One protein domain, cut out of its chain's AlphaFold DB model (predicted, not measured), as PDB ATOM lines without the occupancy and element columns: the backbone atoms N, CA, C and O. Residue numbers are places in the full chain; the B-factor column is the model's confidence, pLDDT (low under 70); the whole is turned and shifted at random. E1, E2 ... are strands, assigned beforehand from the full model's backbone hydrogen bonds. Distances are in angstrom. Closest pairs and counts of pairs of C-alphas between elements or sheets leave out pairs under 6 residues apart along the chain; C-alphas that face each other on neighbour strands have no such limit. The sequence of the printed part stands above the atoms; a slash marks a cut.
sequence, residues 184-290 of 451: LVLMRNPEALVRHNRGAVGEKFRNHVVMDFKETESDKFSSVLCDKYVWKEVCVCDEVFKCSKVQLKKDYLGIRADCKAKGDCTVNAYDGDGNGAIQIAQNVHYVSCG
ATOM      1  N   LEU A 184     209.249 108.559 115.638       52.41
ATOM      2  CA  LEU A 184     209.686 107.223 115.237       52.41
ATOM      3  C   LEU A 184     208.481 106.286 115.173       52.41
ATOM      4  O   LEU A 184     207.831 106.067 116.195       52.41
ATOM      5  N   VAL A 185     208.253 105.652 114.022       56.97
ATOM      6  CA  VAL A 185     207.182 104.666 113.840       56.97
ATOM      7  C   VAL A 185     207.751 103.257 113.980       56.97
ATOM      8  O   VAL A 185     208.369 102.688 113.078       56.97
ATOM      9  N   LEU A 186     207.529 102.653 115.140       55.88
ATOM     10  CA  LEU A 186     207.932 101.285 115.420       55.88
ATOM     11  C   LEU A 186     206.840 100.305 114.991       55.88
ATOM     12  O   LEU A 186     205.891 100.095 115.741       55.88
ATOM     13  N   MET A 187     206.988  99.652 113.842       51.47
ATOM     14  CA  MET A 187     206.043  98.646 113.358       51.47
ATOM     15  C   MET A 187     206.404  97.250 113.884       51.47
ATOM     16  O   MET A 187     207.554  96.814 113.894       51.47
ATOM     17  N   ARG A 188     205.410  96.505 114.357       51.75
ATOM     18  CA  ARG A 188     205.543  95.083 114.683       51.75
ATOM     19  C   ARG A 188     204.651  94.273 113.753       51.75
ATOM     20  O   ARG A 188     203.634  94.760 113.270       51.75
ATOM     21  N   ASN A 189     205.079  93.038 113.490       50.34
ATOM     22  CA  ASN A 189     204.421  92.104 112.583       50.34
ATOM     23  C   ASN A 189     202.881  92.101 112.768       50.34
ATOM     24  O   ASN A 189     202.428  91.851 113.885       50.34
ATOM     25  N   PRO A 190     202.075  92.293 111.708       44.50
ATOM     26  CA  PRO A 190     200.615  92.195 111.750       44.50
ATOM     27  C   PRO A 190     200.063  90.793 112.089       44.50
ATOM     28  O   PRO A 190     198.861  90.637 112.340       44.50
ATOM     29  N   GLU A 191     200.913  89.761 112.119       39.84
ATOM     30  CA  GLU A 191     200.609  88.435 112.684       39.84
ATOM     31  C   GLU A 191     200.658  88.398 114.214       39.84
ATOM     32  O   GLU A 191     199.997  87.558 114.827       39.84
ATOM     33  N   ALA A 192     201.429  89.279 114.852       42.06
ATOM     34  CA  ALA A 192     201.728  89.188 116.273       42.06
ATOM     35  C   ALA A 192     200.781  90.064 117.108       42.06
ATOM     36  O   ALA A 192     200.722  91.279 116.947       42.06
ATOM     37  N   LEU A 193     200.081  89.453 118.070       39.16
ATOM     38  CA  LEU A 193     199.441  90.179 119.172       39.16
ATOM     39  C   LEU A 193     200.521  90.959 119.932       39.16
ATOM     40  O   LEU A 193     201.373  90.369 120.603       39.16
ATOM     41  N   VAL A 194     200.510  92.286 119.811       44.16
ATOM     42  CA  VAL A 194     201.550  93.124 120.405       44.16
ATOM     43  C   VAL A 194     201.402  93.137 121.925       44.16
ATOM     44  O   VAL A 194     200.458  93.690 122.483       44.16
ATOM     45  N   ARG A 195     202.389  92.567 122.625       40.81
ATOM     46  CA  ARG A 195     202.614  92.857 124.044       40.81
ATOM     47  C   ARG A 195     203.552  94.053 124.152       40.81
ATOM     48  O   ARG A 195     204.745  93.966 123.848       40.81
ATOM     49  N   HIS A 196     202.997  95.185 124.564       49.78
ATOM     50  CA  HIS A 196     203.789  96.353 124.930       49.78
ATOM     51  C   HIS A 196     204.409  96.122 126.307       49.78
ATOM     52  O   HIS A 196     203.734  95.647 127.225       49.78
ATOM     53  N   ASN A 197     205.677  96.496 126.477       50.47
ATOM     54  CA  ASN A 197     206.203  96.659 127.825       50.47
ATOM     55  C   ASN A 197     205.399  97.785 128.500       50.47
ATOM     56  O   ASN A 197     205.190  98.840 127.893       50.47
ATOM     57  N   ARG A 198     204.904  97.562 129.725       46.44
ATOM     58  CA  ARG A 198     204.012  98.506 130.427       46.44
ATOM     59  C   ARG A 198     204.639  99.895 130.610       46.44
ATOM     60  O   ARG A 198     203.895 100.857 130.749       46.44
ATOM     61  N   GLY A 199     205.969 100.000 130.556       54.81
ATOM     62  CA  GLY A 199     206.713 101.258 130.672       54.81
ATOM     63  C   GLY A 199     207.014 102.006 129.365       54.81
ATOM     64  O   GLY A 199     207.647 103.053 129.436       54.81
ATOM     65  N   ALA A 200     206.616 101.508 128.187       55.56
ATOM     66  CA  ALA A 200     206.885 102.214 126.929       55.56
ATOM     67  C   ALA A 200     206.042 103.503 126.823       55.56
ATOM     68  O   ALA A 200     204.808 103.438 126.882       55.56
ATOM     69  N   VAL A 201     206.721 104.644 126.663       58.41
ATOM     70  CA  VAL A 201     206.141 105.982 126.461       58.41
ATOM     71  C   VAL A 201     205.965 106.210 124.955       58.41
ATOM     72  O   VAL A 201     206.920 106.044 124.203       58.41
ATOM     73  N   GLY A 202     204.748 106.532 124.507       67.75
ATOM     74  CA  GLY A 202     204.431 106.762 123.092       67.75
ATOM     75  C   GLY A 202     202.955 106.530 122.757       67.75
ATOM     76  O   GLY A 202     202.227 105.907 123.541       67.75
ATOM     77  N   GLU A 203     202.522 107.020 121.595       63.06
ATOM     78  CA  GLU A 203     201.198 106.737 121.029       63.06
ATOM     79  C   GLU A 203     201.169 105.277 120.554       63.06
ATOM     80  O   GLU A 203     202.057 104.813 119.835       63.06
ATOM     81  N   LYS A 204     200.180 104.505 121.012       59.19
ATOM     82  CA  LYS A 204     200.094 103.062 120.751       59.19
ATOM     83  C   LYS A 204     199.021 102.791 119.712       59.19
ATOM     84  O   LYS A 204     197.869 103.162 119.907       59.19
ATOM     85  N   PHE A 205     199.407 102.075 118.669       59.78
ATOM     86  CA  PHE A 205     198.555 101.653 117.569       59.78
ATOM     87  C   PHE A 205     198.426 100.130 117.605       59.78
ATOM     88  O   PHE A 205     199.196  99.436 118.276       59.78
ATOM     89  N   ARG A 206     197.462  99.578 116.860       54.81
ATOM     90  CA  ARG A 206     197.175  98.130 116.857       54.81
ATOM     91  C   ARG A 206     198.414  97.272 116.570       54.81
ATOM     92  O   ARG A 206     198.603  96.247 117.220       54.81
ATOM     93  N   ASN A 207     199.241  97.706 115.618       54.72
ATOM     94  CA  ASN A 207     200.413  96.964 115.148       54.72
ATOM     95  C   ASN A 207     201.721  97.760 115.261       54.72
ATOM     96  O   ASN A 207     202.771  97.254 114.873       54.72
ATOM     97  N   HIS A 208     201.698  98.994 115.764       57.81
ATOM     98  CA  HIS A 208     202.891  99.832 115.824       57.81
ATOM     99  C   HIS A 208     202.851 100.815 117.010       57.81
ATOM    100  O   HIS A 208     201.844 100.927 117.705       57.81
ATOM    101  N   VAL A 209     203.968 101.469 117.319       63.06
ATOM    102  CA  VAL A 209     204.066 102.493 118.372       63.06
ATOM    103  C   VAL A 209     204.776 103.699 117.788       63.06
ATOM    104  O   VAL A 209     205.839 103.537 117.196       63.06
ATOM    105  N   VAL A 210     204.220 104.889 117.983       65.31
ATOM    106  CA  VAL A 210     204.916 106.135 117.674       65.31
ATOM    107  C   VAL A 210     205.595 106.630 118.942       65.31
ATOM    108  O   VAL A 210     204.944 106.847 119.965       65.31
ATOM    109  N   MET A 211     206.920 106.735 118.900       67.44
ATOM    110  CA  MET A 211     207.728 107.179 120.034       67.44
ATOM    111  C   MET A 211     208.281 108.573 119.760       67.44
ATOM    112  O   MET A 211     208.961 108.782 118.754       67.44
ATOM    113  N   ASP A 212     208.022 109.492 120.689       68.50
ATOM    114  CA  ASP A 212     208.626 110.820 120.707       68.50
ATOM    115  C   ASP A 212     209.888 110.770 121.571       68.50
ATOM    116  O   ASP A 212     209.810 110.606 122.792       68.50
ATOM    117  N   PHE A 213     211.061 110.910 120.955       66.75
ATOM    118  CA  PHE A 213     212.315 110.995 121.700       66.75
ATOM    119  C   PHE A 213     212.562 112.437 122.137       66.75
ATOM    120  O   PHE A 213     212.631 113.351 121.320       66.75
ATOM    121  N   LYS A 214     212.724 112.653 123.444       69.88
ATOM    122  CA  LYS A 214     213.164 113.945 123.982       69.88
ATOM    123  C   LYS A 214     214.679 113.954 124.127       69.88
ATOM    124  O   LYS A 214     215.263 112.965 124.553       69.88
ATOM    125  N   GLU A 215     215.299 115.104 123.877       61.28
ATOM    126  CA  GLU A 215     216.748 115.306 124.042       61.28
ATOM    127  C   GLU A 215     217.242 114.924 125.451       61.28
ATOM    128  O   GLU A 215     218.314 114.353 125.610       61.28
ATOM    129  N   THR A 216     216.420 115.135 126.484       64.75
ATOM    130  CA  THR A 216     216.722 114.739 127.873       64.75
ATOM    131  C   THR A 216     216.720 113.223 128.117       64.75
ATOM    132  O   THR A 216     216.953 112.782 129.239       64.75
ATOM    133  N   GLU A 217     216.383 112.421 127.108       66.75
ATOM    134  CA  GLU A 217     216.254 110.965 127.179       66.75
ATOM    135  C   GLU A 217     217.202 110.235 126.217       66.75
ATOM    136  O   GLU A 217     217.016 109.042 125.988       66.75
ATOM    137  N   SER A 218     218.235 110.911 125.700       64.50
ATOM    138  CA  SER A 218     219.208 110.346 124.747       64.50
ATOM    139  C   SER A 218     219.859 109.035 125.215       64.50
ATOM    140  O   SER A 218     220.179 108.170 124.406       64.50
ATOM    141  N   ASP A 219     219.991 108.825 126.526       64.12
ATOM    142  CA  ASP A 219     220.607 107.609 127.076       64.12
ATOM    143  C   ASP A 219     219.612 106.466 127.331       64.12
ATOM    144  O   ASP A 219     220.013 105.350 127.677       64.12
ATOM    145  N   LYS A 220     218.303 106.704 127.174       72.12
ATOM    146  CA  LYS A 220     217.280 105.682 127.413       72.12
ATOM    147  C   LYS A 220     217.045 104.862 126.149       72.12
ATOM    148  O   LYS A 220     216.698 105.383 125.095       72.12
ATOM    149  N   PHE A 221     217.181 103.546 126.284       62.97
ATOM    150  CA  PHE A 221     216.771 102.610 125.245       62.97
ATOM    151  C   PHE A 221     215.260 102.401 125.287       62.97
ATOM    152  O   PHE A 221     214.700 101.987 126.304       62.97
ATOM    153  N   SER A 222     214.622 102.593 124.142       72.50
ATOM    154  CA  SER A 222     213.318 102.011 123.863       72.50
ATOM    155  C   SER A 222     213.542 100.610 123.301       72.50
ATOM    156  O   SER A 222     213.847 100.434 122.121       72.50
ATOM    157  N   SER A 223     213.434  99.596 124.160       68.50
ATOM    158  CA  SER A 223     213.630  98.204 123.747       68.50
ATOM    159  C   SER A 223     212.398  97.661 123.027       68.50
ATOM    160  O   SER A 223     211.274  97.648 123.545       68.50
ATOM    161  N   VAL A 224     212.629  97.135 121.832       70.38
ATOM    162  CA  VAL A 224     211.645  96.438 121.021       70.38
ATOM    163  C   VAL A 224     211.939  94.951 121.105       70.38
ATOM    164  O   VAL A 224     212.953  94.462 120.616       70.38
ATOM    165  N   LEU A 225     211.021  94.213 121.721       69.88
ATOM    166  CA  LEU A 225     211.025  92.758 121.676       69.88
ATOM    167  C   LEU A 225     210.610  92.304 120.271       69.88
ATOM    168  O   LEU A 225     209.417  92.257 119.960       69.88
ATOM    169  N   CYS A 226     211.600  91.997 119.437       69.62
ATOM    170  CA  CYS A 226     211.434  91.169 118.252       69.62
ATOM    171  C   CYS A 226     211.827  89.748 118.664       69.62
ATOM    172  O   CYS A 226     213.010  89.453 118.782       69.62
ATOM    173  N   ASP A 227     210.845  88.894 118.955       65.81
ATOM    174  CA  ASP A 227     211.101  87.537 119.448       65.81
ATOM    175  C   ASP A 227     212.013  86.756 118.484       65.81
ATOM    176  O   ASP A 227     211.579  86.361 117.397       65.81
ATOM    177  N   LYS A 228     213.274  86.528 118.881       64.94
ATOM    178  CA  LYS A 228     214.272  85.833 118.053       64.94
ATOM    179  C   LYS A 228     213.902  84.385 117.731       64.94
ATOM    180  O   LYS A 228     214.432  83.815 116.778       64.94
ATOM    181  N   TYR A 229     213.044  83.761 118.546       64.44
ATOM    182  CA  TYR A 229     212.632  82.372 118.345       64.44
ATOM    183  C   TYR A 229     211.614  82.263 117.215       64.44
ATOM    184  O   TYR A 229     211.505  81.209 116.588       64.44
ATOM    185  N   VAL A 230     210.913  83.360 116.921       62.16
ATOM    186  CA  VAL A 230     209.960  83.446 115.815       62.16
ATOM    187  C   VAL A 230     210.591  84.137 114.601       62.16
ATOM    188  O   VAL A 230     210.330  83.741 113.467       62.16
ATOM    189  N   TRP A 231     211.481  85.115 114.810       64.94
ATOM    190  CA  TRP A 231     212.017  85.966 113.743       64.94
ATOM    191  C   TRP A 231     213.542  86.048 113.792       64.94
ATOM    192  O   TRP A 231     214.120  86.540 114.754       64.94
ATOM    193  N   LYS A 232     214.207  85.622 112.713       68.50
ATOM    194  CA  LYS A 232     215.671  85.742 112.587       68.50
ATOM    195  C   LYS A 232     216.124  87.095 112.038       68.50
ATOM    196  O   LYS A 232     217.295  87.431 112.167       68.50
ATOM    197  N   GLU A 233     215.221  87.855 111.419       82.75
ATOM    198  CA  GLU A 233     215.532  89.090 110.698       82.75
ATOM    199  C   GLU A 233     214.568  90.219 111.077       82.75
ATOM    200  O   GLU A 233     213.348  90.034 111.141       82.75
ATOM    201  N   VAL A 234     215.128  91.407 111.289       84.81
ATOM    202  CA  VAL A 234     214.400  92.668 111.427       84.81
ATOM    203  C   VAL A 234     214.688  93.559 110.228       84.81
ATOM    204  O   VAL A 234     215.784  93.544 109.678       84.81
ATOM    205  N   CYS A 235     213.700  94.335 109.808       85.12
ATOM    206  CA  CYS A 235     213.843  95.339 108.768       85.12
ATOM    207  C   CYS A 235     213.905  96.716 109.428       85.12
ATOM    208  O   CYS A 235     213.029  97.059 110.219       85.12
ATOM    209  N   VAL A 236     214.928  97.497 109.108       87.56
ATOM    210  CA  VAL A 236     215.119  98.870 109.592       87.56
ATOM    211  C   VAL A 236     215.222  99.792 108.383       87.56
ATOM    212  O   VAL A 236     215.967  99.485 107.451       87.56
ATOM    213  N   CYS A 237     214.456 100.877 108.360       81.25
ATOM    214  CA  CYS A 237     214.387 101.809 107.236       81.25
ATOM    215  C   CYS A 237     214.586 103.251 107.695       81.25
ATOM    216  O   CYS A 237     214.180 103.610 108.802       81.25
ATOM    217  N   ASP A 238     215.175 104.067 106.826       82.62
ATOM    218  CA  ASP A 238     215.247 105.518 106.997       82.62
ATOM    219  C   ASP A 238     213.949 106.227 106.554       82.62
ATOM    220  O   ASP A 238     212.974 105.582 106.160       82.62
ATOM    221  N   GLU A 239     213.929 107.560 106.644       74.44
ATOM    222  CA  GLU A 239     212.774 108.408 106.299       74.44
ATOM    223  C   GLU A 239     212.315 108.243 104.840       74.44
ATOM    224  O   GLU A 239     211.130 108.354 104.533       74.44
ATOM    225  N   VAL A 240     213.246 107.934 103.930       74.69
ATOM    226  CA  VAL A 240     212.956 107.719 102.505       74.69
ATOM    227  C   VAL A 240     212.650 106.251 102.186       74.69
ATOM    228  O   VAL A 240     212.640 105.864 101.018       74.69
ATOM    229  N   PHE A 241     212.380 105.433 103.211       66.75
ATOM    230  CA  PHE A 241     212.091 104.000 103.114       66.75
ATOM    231  C   PHE A 241     213.219 103.167 102.490       66.75
ATOM    232  O   PHE A 241     212.987 102.069 101.973       66.75
ATOM    233  N   LYS A 242     214.471 103.624 102.574       78.88
ATOM    234  CA  LYS A 242     215.622 102.792 102.236       78.88
ATOM    235  C   LYS A 242     215.869 101.823 103.382       78.88
ATOM    236  O   LYS A 242     216.398 102.164 104.437       78.88
ATOM    237  N   CYS A 243     215.447 100.588 103.162       81.19
ATOM    238  CA  CYS A 243     215.439  99.566 104.188       81.19
ATOM    239  C   CYS A 243     216.634  98.616 104.093       81.19
ATOM    240  O   CYS A 243     217.097  98.263 103.009       81.19
ATOM    241  N   SER A 244     217.072  98.121 105.244       85.88
ATOM    242  CA  SER A 244     218.033  97.029 105.360       85.88
ATOM    243  C   SER A 244     217.475  95.932 106.260       85.88
ATOM    244  O   SER A 244     216.766  96.197 107.233       85.88
ATOM    245  N   LYS A 245     217.766  94.679 105.905       88.06
ATOM    246  CA  LYS A 245     217.476  93.524 106.754       88.06
ATOM    247  C   LYS A 245     218.678  93.263 107.646       88.06
ATOM    248  O   LYS A 245     219.798  93.169 107.153       88.06
ATOM    249  N   VAL A 246     218.433  93.108 108.938       88.56
ATOM    250  CA  VAL A 246     219.457  92.827 109.937       88.56
ATOM    251  C   VAL A 246     219.090  91.556 110.687       88.56
ATOM    252  O   VAL A 246     217.962  91.404 111.150       88.56
ATOM    253  N   GLN A 247     220.049  90.644 110.825       89.88
ATOM    254  CA  GLN A 247     219.924  89.505 111.731       89.88
ATOM    255  C   GLN A 247     220.364  89.922 113.131       89.88
ATOM    256  O   GLN A 247     221.499  90.366 113.313       89.88
ATOM    257  N   LEU A 248     219.469  89.783 114.107       87.12
ATOM    258  CA  LEU A 248     219.788  90.080 115.501       87.12
ATOM    259  C   LEU A 248     220.521  88.896 116.130       87.12
ATOM    260  O   LEU A 248     220.092  87.748 116.004       87.12
ATOM    261  N   LYS A 249     221.627  89.168 116.826       88.25
ATOM    262  CA  LYS A 249     222.330  88.175 117.646       88.25
ATOM    263  C   LYS A 249     221.689  88.050 119.026       88.25
ATOM    264  O   LYS A 249     221.778  86.986 119.639       88.25
ATOM    265  N   LYS A 250     221.069  89.123 119.520       83.81
ATOM    266  CA  LYS A 250     220.313  89.172 120.775       83.81
ATOM    267  C   LYS A 250     218.805  89.181 120.503       83.81
ATOM    268  O   LYS A 250     218.346  89.442 119.399       83.81
ATOM    269  N   ASP A 251     218.018  88.912 121.539       80.12
ATOM    270  CA  ASP A 251     216.553  88.745 121.465       80.12
ATOM    271  C   ASP A 251     215.802  90.086 121.383       80.12
ATOM    272  O   ASP A 251     214.572  90.134 121.429       80.12
ATOM    273  N   TYR A 252     216.546  91.189 121.323       82.50
ATOM    274  CA  TYR A 252     216.033  92.536 121.493       82.50
ATOM    275  C   TYR A 252     216.635  93.453 120.443       82.50
ATOM    276  O   TYR A 252     217.840  93.441 120.202       82.50
ATOM    277  N   LEU A 253     215.777  94.289 119.874       86.75
ATOM    278  CA  LEU A 253     216.167  95.426 119.068       86.75
ATOM    279  C   LEU A 253     216.059  96.675 119.943       86.75
ATOM    280  O   LEU A 253     214.957  97.101 120.287       86.75
ATOM    281  N   GLY A 254     217.188  97.241 120.346       87.94
ATOM    282  CA  GLY A 254     217.219  98.510 121.062       87.94
ATOM    283  C   GLY A 254     217.066  99.668 120.084       87.94
ATOM    284  O   GLY A 254     217.778  99.711 119.087       87.94
ATOM    285  N   ILE A 255     216.175 100.620 120.361       87.25
ATOM    286  CA  ILE A 255     216.127 101.897 119.642       87.25
ATOM    287  C   ILE A 255     216.514 103.021 120.598       87.25
ATOM    288  O   ILE A 255     215.991 103.092 121.712       87.25
ATOM    289  N   ARG A 256     217.439 103.885 120.176       85.88
ATOM    290  CA  ARG A 256     217.963 104.989 120.991       85.88
ATOM    291  C   ARG A 256     218.234 106.214 120.123       85.88
ATOM    292  O   ARG A 256     218.659 106.069 118.979       85.88
ATOM    293  N   ALA A 257     218.007 107.403 120.673       84.75
ATOM    294  CA  ALA A 257     218.443 108.656 120.069       84.75
ATOM    295  C   ALA A 257     219.869 108.986 120.537       84.75
ATOM    296  O   ALA A 257     220.072 109.327 121.698       84.75
ATOM    297  N   ASP A 258     220.855 108.897 119.646       85.62
ATOM    298  CA  ASP A 258     222.224 109.321 119.946       85.62
ATOM    299  C   ASP A 258     222.392 110.800 119.616       85.62
ATOM    300  O   ASP A 258     222.296 111.183 118.450       85.62
ATOM    301  N   CYS A 259     222.704 111.617 120.618       83.62
ATOM    302  CA  CYS A 259     222.981 113.039 120.437       83.62
ATOM    303  C   CYS A 259     224.478 113.312 120.605       83.62
ATOM    304  O   CYS A 259     225.032 113.085 121.681       83.62
ATOM    305  N   LYS A 260     225.149 113.804 119.556       84.69
ATOM    306  CA  LYS A 260     226.570 114.208 119.637       84.69
ATOM    307  C   LYS A 260     226.728 115.612 120.207       84.69
ATOM    308  O   LYS A 260     227.679 115.888 120.934       84.69
ATOM    309  N   ALA A 261     225.794 116.492 119.870       83.88
ATOM    310  CA  ALA A 261     225.693 117.850 120.373       83.88
ATOM    311  C   ALA A 261     224.216 118.229 120.515       83.88
ATOM    312  O   ALA A 261     223.336 117.546 119.985       83.88
ATOM    313  N   LYS A 262     223.943 119.330 121.222       75.62
ATOM    314  CA  LYS A 262     222.581 119.842 121.379       75.62
ATOM    315  C   LYS A 262     221.969 120.125 120.003       75.62
ATOM    316  O   LYS A 262     222.516 120.933 119.254       75.62
ATOM    317  N   GLY A 263     220.856 119.471 119.679       72.38
ATOM    318  CA  GLY A 263     220.206 119.563 118.365       72.38
ATOM    319  C   GLY A 263     220.814 118.718 117.232       72.38
ATOM    320  O   GLY A 263     220.284 118.769 116.126       72.38
ATOM    321  N   ASP A 264     221.864 117.929 117.489       81.69
ATOM    322  CA  ASP A 264     222.446 116.958 116.546       81.69
ATOM    323  C   ASP A 264     222.234 115.536 117.081       81.69
ATOM    324  O   ASP A 264     223.133 114.914 117.662       81.69
ATOM    325  N   CYS A 265     220.991 115.069 116.954       80.12
ATOM    326  CA  CYS A 265     220.544 113.755 117.400       80.12
ATOM    327  C   CYS A 265     220.157 112.886 116.205       80.12
ATOM    328  O   CYS A 265     219.541 113.361 115.255       80.12
ATOM    329  N   THR A 266     220.472 111.595 116.267       84.94
ATOM    330  CA  THR A 266     220.034 110.602 115.277       84.94
ATOM    331  C   THR A 266     219.404 109.409 115.979       84.94
ATOM    332  O   THR A 266     219.976 108.865 116.924       84.94
ATOM    333  N   VAL A 267     218.229 108.978 115.515       87.50
ATOM    334  CA  VAL A 267     217.601 107.751 116.018       87.50
ATOM    335  C   VAL A 267     218.265 106.548 115.362       87.50
ATOM    336  O   VAL A 267     218.338 106.436 114.141       87.50
ATOM    337  N   ASN A 268     218.777 105.644 116.185       92.19
ATOM    338  CA  ASN A 268     219.607 104.526 115.772       92.19
ATOM    339  C   ASN A 268     219.027 103.213 116.306       92.19
ATOM    340  O   ASN A 268     218.386 103.179 117.360       92.19
ATOM    341  N   ALA A 269     219.287 102.121 115.589       91.38
ATOM    342  CA  ALA A 269     218.910 100.777 116.010       91.38
ATOM    343  C   ALA A 269     220.132  99.971 116.451       91.38
ATOM    344  O   ALA A 269     221.199 100.056 115.835       91.38
ATOM    345  N   TYR A 270     219.953  99.153 117.486       93.00
ATOM    346  CA  TYR A 270     220.988  98.345 118.118       93.00
ATOM    347  C   TYR A 270     220.534  96.899 118.301       93.00
ATOM    348  O   TYR A 270     219.385  96.620 118.630       93.00
ATOM    349  N   ASP A 271     221.472  95.978 118.142       91.56
ATOM    350  CA  ASP A 271     221.331  94.578 118.516       91.56
ATOM    351  C   ASP A 271     221.589  94.426 120.027       91.56
ATOM    352  O   ASP A 271     222.728  94.526 120.507       91.56
ATOM    353  N   GLY A 272     220.504  94.237 120.784       86.81
ATOM    354  CA  GLY A 272     220.443  94.277 122.246       86.81
ATOM    355  C   GLY A 272     220.039  95.628 122.832       86.81
ATOM    356  O   GLY A 272     219.834  96.609 122.122       86.81
ATOM    357  N   ASP A 273     219.966  95.679 124.160       80.12
ATOM    358  CA  ASP A 273     219.784  96.898 124.942       80.12
ATOM    359  C   ASP A 273     220.956  97.151 125.913       80.12
ATOM    360  O   ASP A 273     221.733  96.253 126.251       80.12
ATOM    361  N   GLY A 274     221.130  98.416 126.310       82.19
ATOM    362  CA  GLY A 274     222.083  98.837 127.343       82.19
ATOM    363  C   GLY A 274     223.567  98.868 126.941       82.19
ATOM    364  O   GLY A 274     223.939  98.995 125.772       82.19
ATOM    365  N   ASN A 275     224.436  98.790 127.957       76.06
ATOM    366  CA  ASN A 275     225.895  98.856 127.826       76.06
ATOM    367  C   ASN A 275     226.420  97.571 127.171       76.06
ATOM    368  O   ASN A 275     226.636  96.560 127.834       76.06
ATOM    369  N   GLY A 276     226.583  97.595 125.853       84.31
ATOM    370  CA  GLY A 276     226.953  96.427 125.049       84.31
ATOM    371  C   GLY A 276     225.965  96.122 123.924       84.31
ATOM    372  O   GLY A 276     226.081  95.076 123.279       84.31
ATOM    373  N   ALA A 277     224.980  96.991 123.696       89.94
ATOM    374  CA  ALA A 277     224.202  96.998 122.468       89.94
ATOM    375  C   ALA A 277     225.105  97.400 121.285       89.94
ATOM    376  O   ALA A 277     225.878  98.356 121.383       89.94
ATOM    377  N   ILE A 278     225.039  96.658 120.178       93.94
ATOM    378  CA  ILE A 278     225.845  96.932 118.977       93.94
ATOM    379  C   ILE A 278     224.973  97.703 118.001       93.94
ATOM    380  O   ILE A 278     223.916  97.212 117.624       93.94
ATOM    381  N   GLN A 279     225.402  98.887 117.572       94.25
ATOM    382  CA  GLN A 279     224.660  99.648 116.573       94.25
ATOM    383  C   GLN A 279     224.603  98.878 115.250       94.25
ATOM    384  O   GLN A 279     225.636  98.480 114.717       94.25
ATOM    385  N   ILE A 280     223.398  98.693 114.720       94.25
ATOM    386  CA  ILE A 280     223.151  97.962 113.471       94.25
ATOM    387  C   ILE A 280     222.580  98.837 112.356       94.25
ATOM    388  O   ILE A 280     222.723  98.482 111.189       94.25
ATOM    389  N   ALA A 281     221.963  99.974 112.686       93.50
ATOM    390  CA  ALA A 281     221.526 100.959 111.702       93.50
ATOM    391  C   ALA A 281     221.502 102.379 112.280       93.50
ATOM    392  O   ALA A 281     221.371 102.581 113.492       93.50
ATOM    393  N   GLN A 282     221.637 103.353 111.381       93.44
ATOM    394  CA  GLN A 282     221.594 104.787 111.659       93.44
ATOM    395  C   GLN A 282     220.392 105.435 110.985       93.44
ATOM    396  O   GLN A 282     219.946 104.952 109.944       93.44
ATOM    397  N   ASN A 283     219.914 106.542 111.558       90.12
ATOM    398  CA  ASN A 283     218.815 107.343 111.008       90.12
ATOM    399  C   ASN A 283     217.524 106.536 110.769       90.12
ATOM    400  O   ASN A 283     216.838 106.675 109.755       90.12
ATOM    401  N   VAL A 284     217.216 105.641 111.701       87.06
ATOM    402  CA  VAL A 284     216.086 104.725 111.607       87.06
ATOM    403  C   VAL A 284     214.797 105.485 111.890       87.06
ATOM    404  O   VAL A 284     214.649 106.079 112.950       87.06
ATOM    405  N   HIS A 285     213.866 105.420 110.945       81.75
ATOM    406  CA  HIS A 285     212.521 105.990 111.043       81.75
ATOM    407  C   HIS A 285     211.449 104.904 111.160       81.75
ATOM    408  O   HIS A 285     210.427 105.101 111.819       81.75
ATOM    409  N   TYR A 286     211.715 103.739 110.563       78.31
ATOM    410  CA  TYR A 286     210.805 102.604 110.561       78.31
ATOM    411  C   TYR A 286     211.533 101.331 110.951       78.31
ATOM    412  O   TYR A 286     212.657 101.060 110.528       78.31
ATOM    413  N   VAL A 287     210.854 100.513 111.738       79.81
ATOM    414  CA  VAL A 287     211.346  99.216 112.189       79.81
ATOM    415  C   VAL A 287     210.229  98.210 112.000       79.81
ATOM    416  O   VAL A 287     209.096  98.521 112.337       79.81
ATOM    417  N   SER A 288     210.537  97.019 111.494       79.44
ATOM    418  CA  SER A 288     209.606  95.898 111.370       79.44
ATOM    419  C   SER A 288     210.277  94.599 111.806       79.44
ATOM    420  O   SER A 288     211.322  94.218 111.277       79.44
ATOM    421  N   CYS A 289     209.683  93.889 112.765       73.62
ATOM    422  CA  CYS A 289     210.106  92.528 113.094       73.62
ATOM    423  C   CYS A 289     209.447  91.549 112.100       73.62
ATOM    424  O   CYS A 289     208.227  91.415 112.119       73.62
ATOM    425  N   GLY A 290     210.215  90.841 111.262       62.69
ATOM    426  CA  GLY A 290     209.719  89.672 110.516       62.69
ATOM    427  C   GLY A 290     209.160  89.876 109.098       62.69
ATOM    428  O   GLY A 290     208.881  88.871 108.446       62.69
TER     429      GLY A 290
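What this domain is: This is residues 184 to 290 of the 451 residues of an uncharacterized protein of Steinernema glaseri (UniProt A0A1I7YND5). Two twisted sheets lie partly face to face as a sandwich: one of five strands, E2 E1 E9 E4 E5, and one of four, E3 E6 E7 E8, in which E6 and E7 form a long hairpin. The turn of that hairpin lies toward one end of the longest axis; toward the other lies Glu 191, in a long loop of residues 188 to 207 that folds back to edge strand E2. The printed part has 107 residues, with no named helix and nine named strands, E1 to E9 in chain order; the five-strand sheet is mixed and the four-strand sheet is antiparallel throughout. The class is all strand, though under half of the residues, 47 of 107, are in named elements. The whole is compact, with a radius of gyration of the C-alphas of 12.8 A and spans of 39 by 29 by 26 A.

Where its parts are: The five-strand sheet holds E2, residues 208 to 212, 13.3 A from first to last C-alpha; E1, residues 184 to 187, 9.5 A; E9, residues 286 to 289, 10.4 A; E4, residues 233 to 237, 13.2 A; and E5, residues 243 to 247, 13.4 A. E1 begins at C-alpha 184, (209.686, 107.223, 115.237), and E9 ends at C-alpha 289, (210.106, 92.528, 113.094). The other sheet holds E3, residues 222 to 224, 6.5 A; E6, residues 253 to 261, 24.4 A; E7, residues 264 to 271, 22.5 A; and E8, residues 278 to 281, 9.4 A. E6 ends at C-alpha 261, (225.693, 117.850, 120.373).

How they stand to each other: The sheet in the order E2 E1 E9 E4 E5 is strongly twisted, with C-alphas up to 4.8 A off its best plane; E2 and E5 are its edge strands. E1 and E9 are parallel at 24 degrees, with N 187 and O 287 2.8 A apart, within hydrogen-bond range. E1 and E2 form a hairpin, antiparallel at 164 degrees, with N 186 and O 209 at 2.8 A. E9 and E4 are antiparallel at 170 degrees, with N 235 and O 288 at 2.8 A. The hairpin E4 and E5 is antiparallel at 152 degrees, with N 234 and O 246 at 2.8 A. Outside the named strands, residues 203 to 204 pair antiparallel with residues 209 to 210 of E2. The two sheets make a sandwich, two sheets face to face, with 34 pairs of C-alphas within 10 A; the parts that face each other are 9.6 A centre to centre. Between the sheets, the closest C-alphas of E4 and E8 are those of Val 236 and Ala 281, 7.1 A apart. E1 and E3 are only just apart, at 8.3 A. In the second sheet E6, E7 and E8 form a meander, each strand the antiparallel neighbour of the one before. N 258 and O 266 of E6 and E7 are 2.9 A apart; N 271 and O 278 of E7 and E8, 2.8 A. E3 and E6 are antiparallel at 153 degrees, with N 222 and O 255 at 2.8 A.

The domain as a whole: The two C-alphas farthest apart are those of Glu 191 and Ala 261, 39.4 A. The printed part has no cut. The link from E1 to E2, 20 residues, is long; the link from E6 to E7, 2 residues, is tight. The mean pLDDT of the printed part is 72.7, and 48 residues are under 70, among them residues 184 to 219 and 225 to 232.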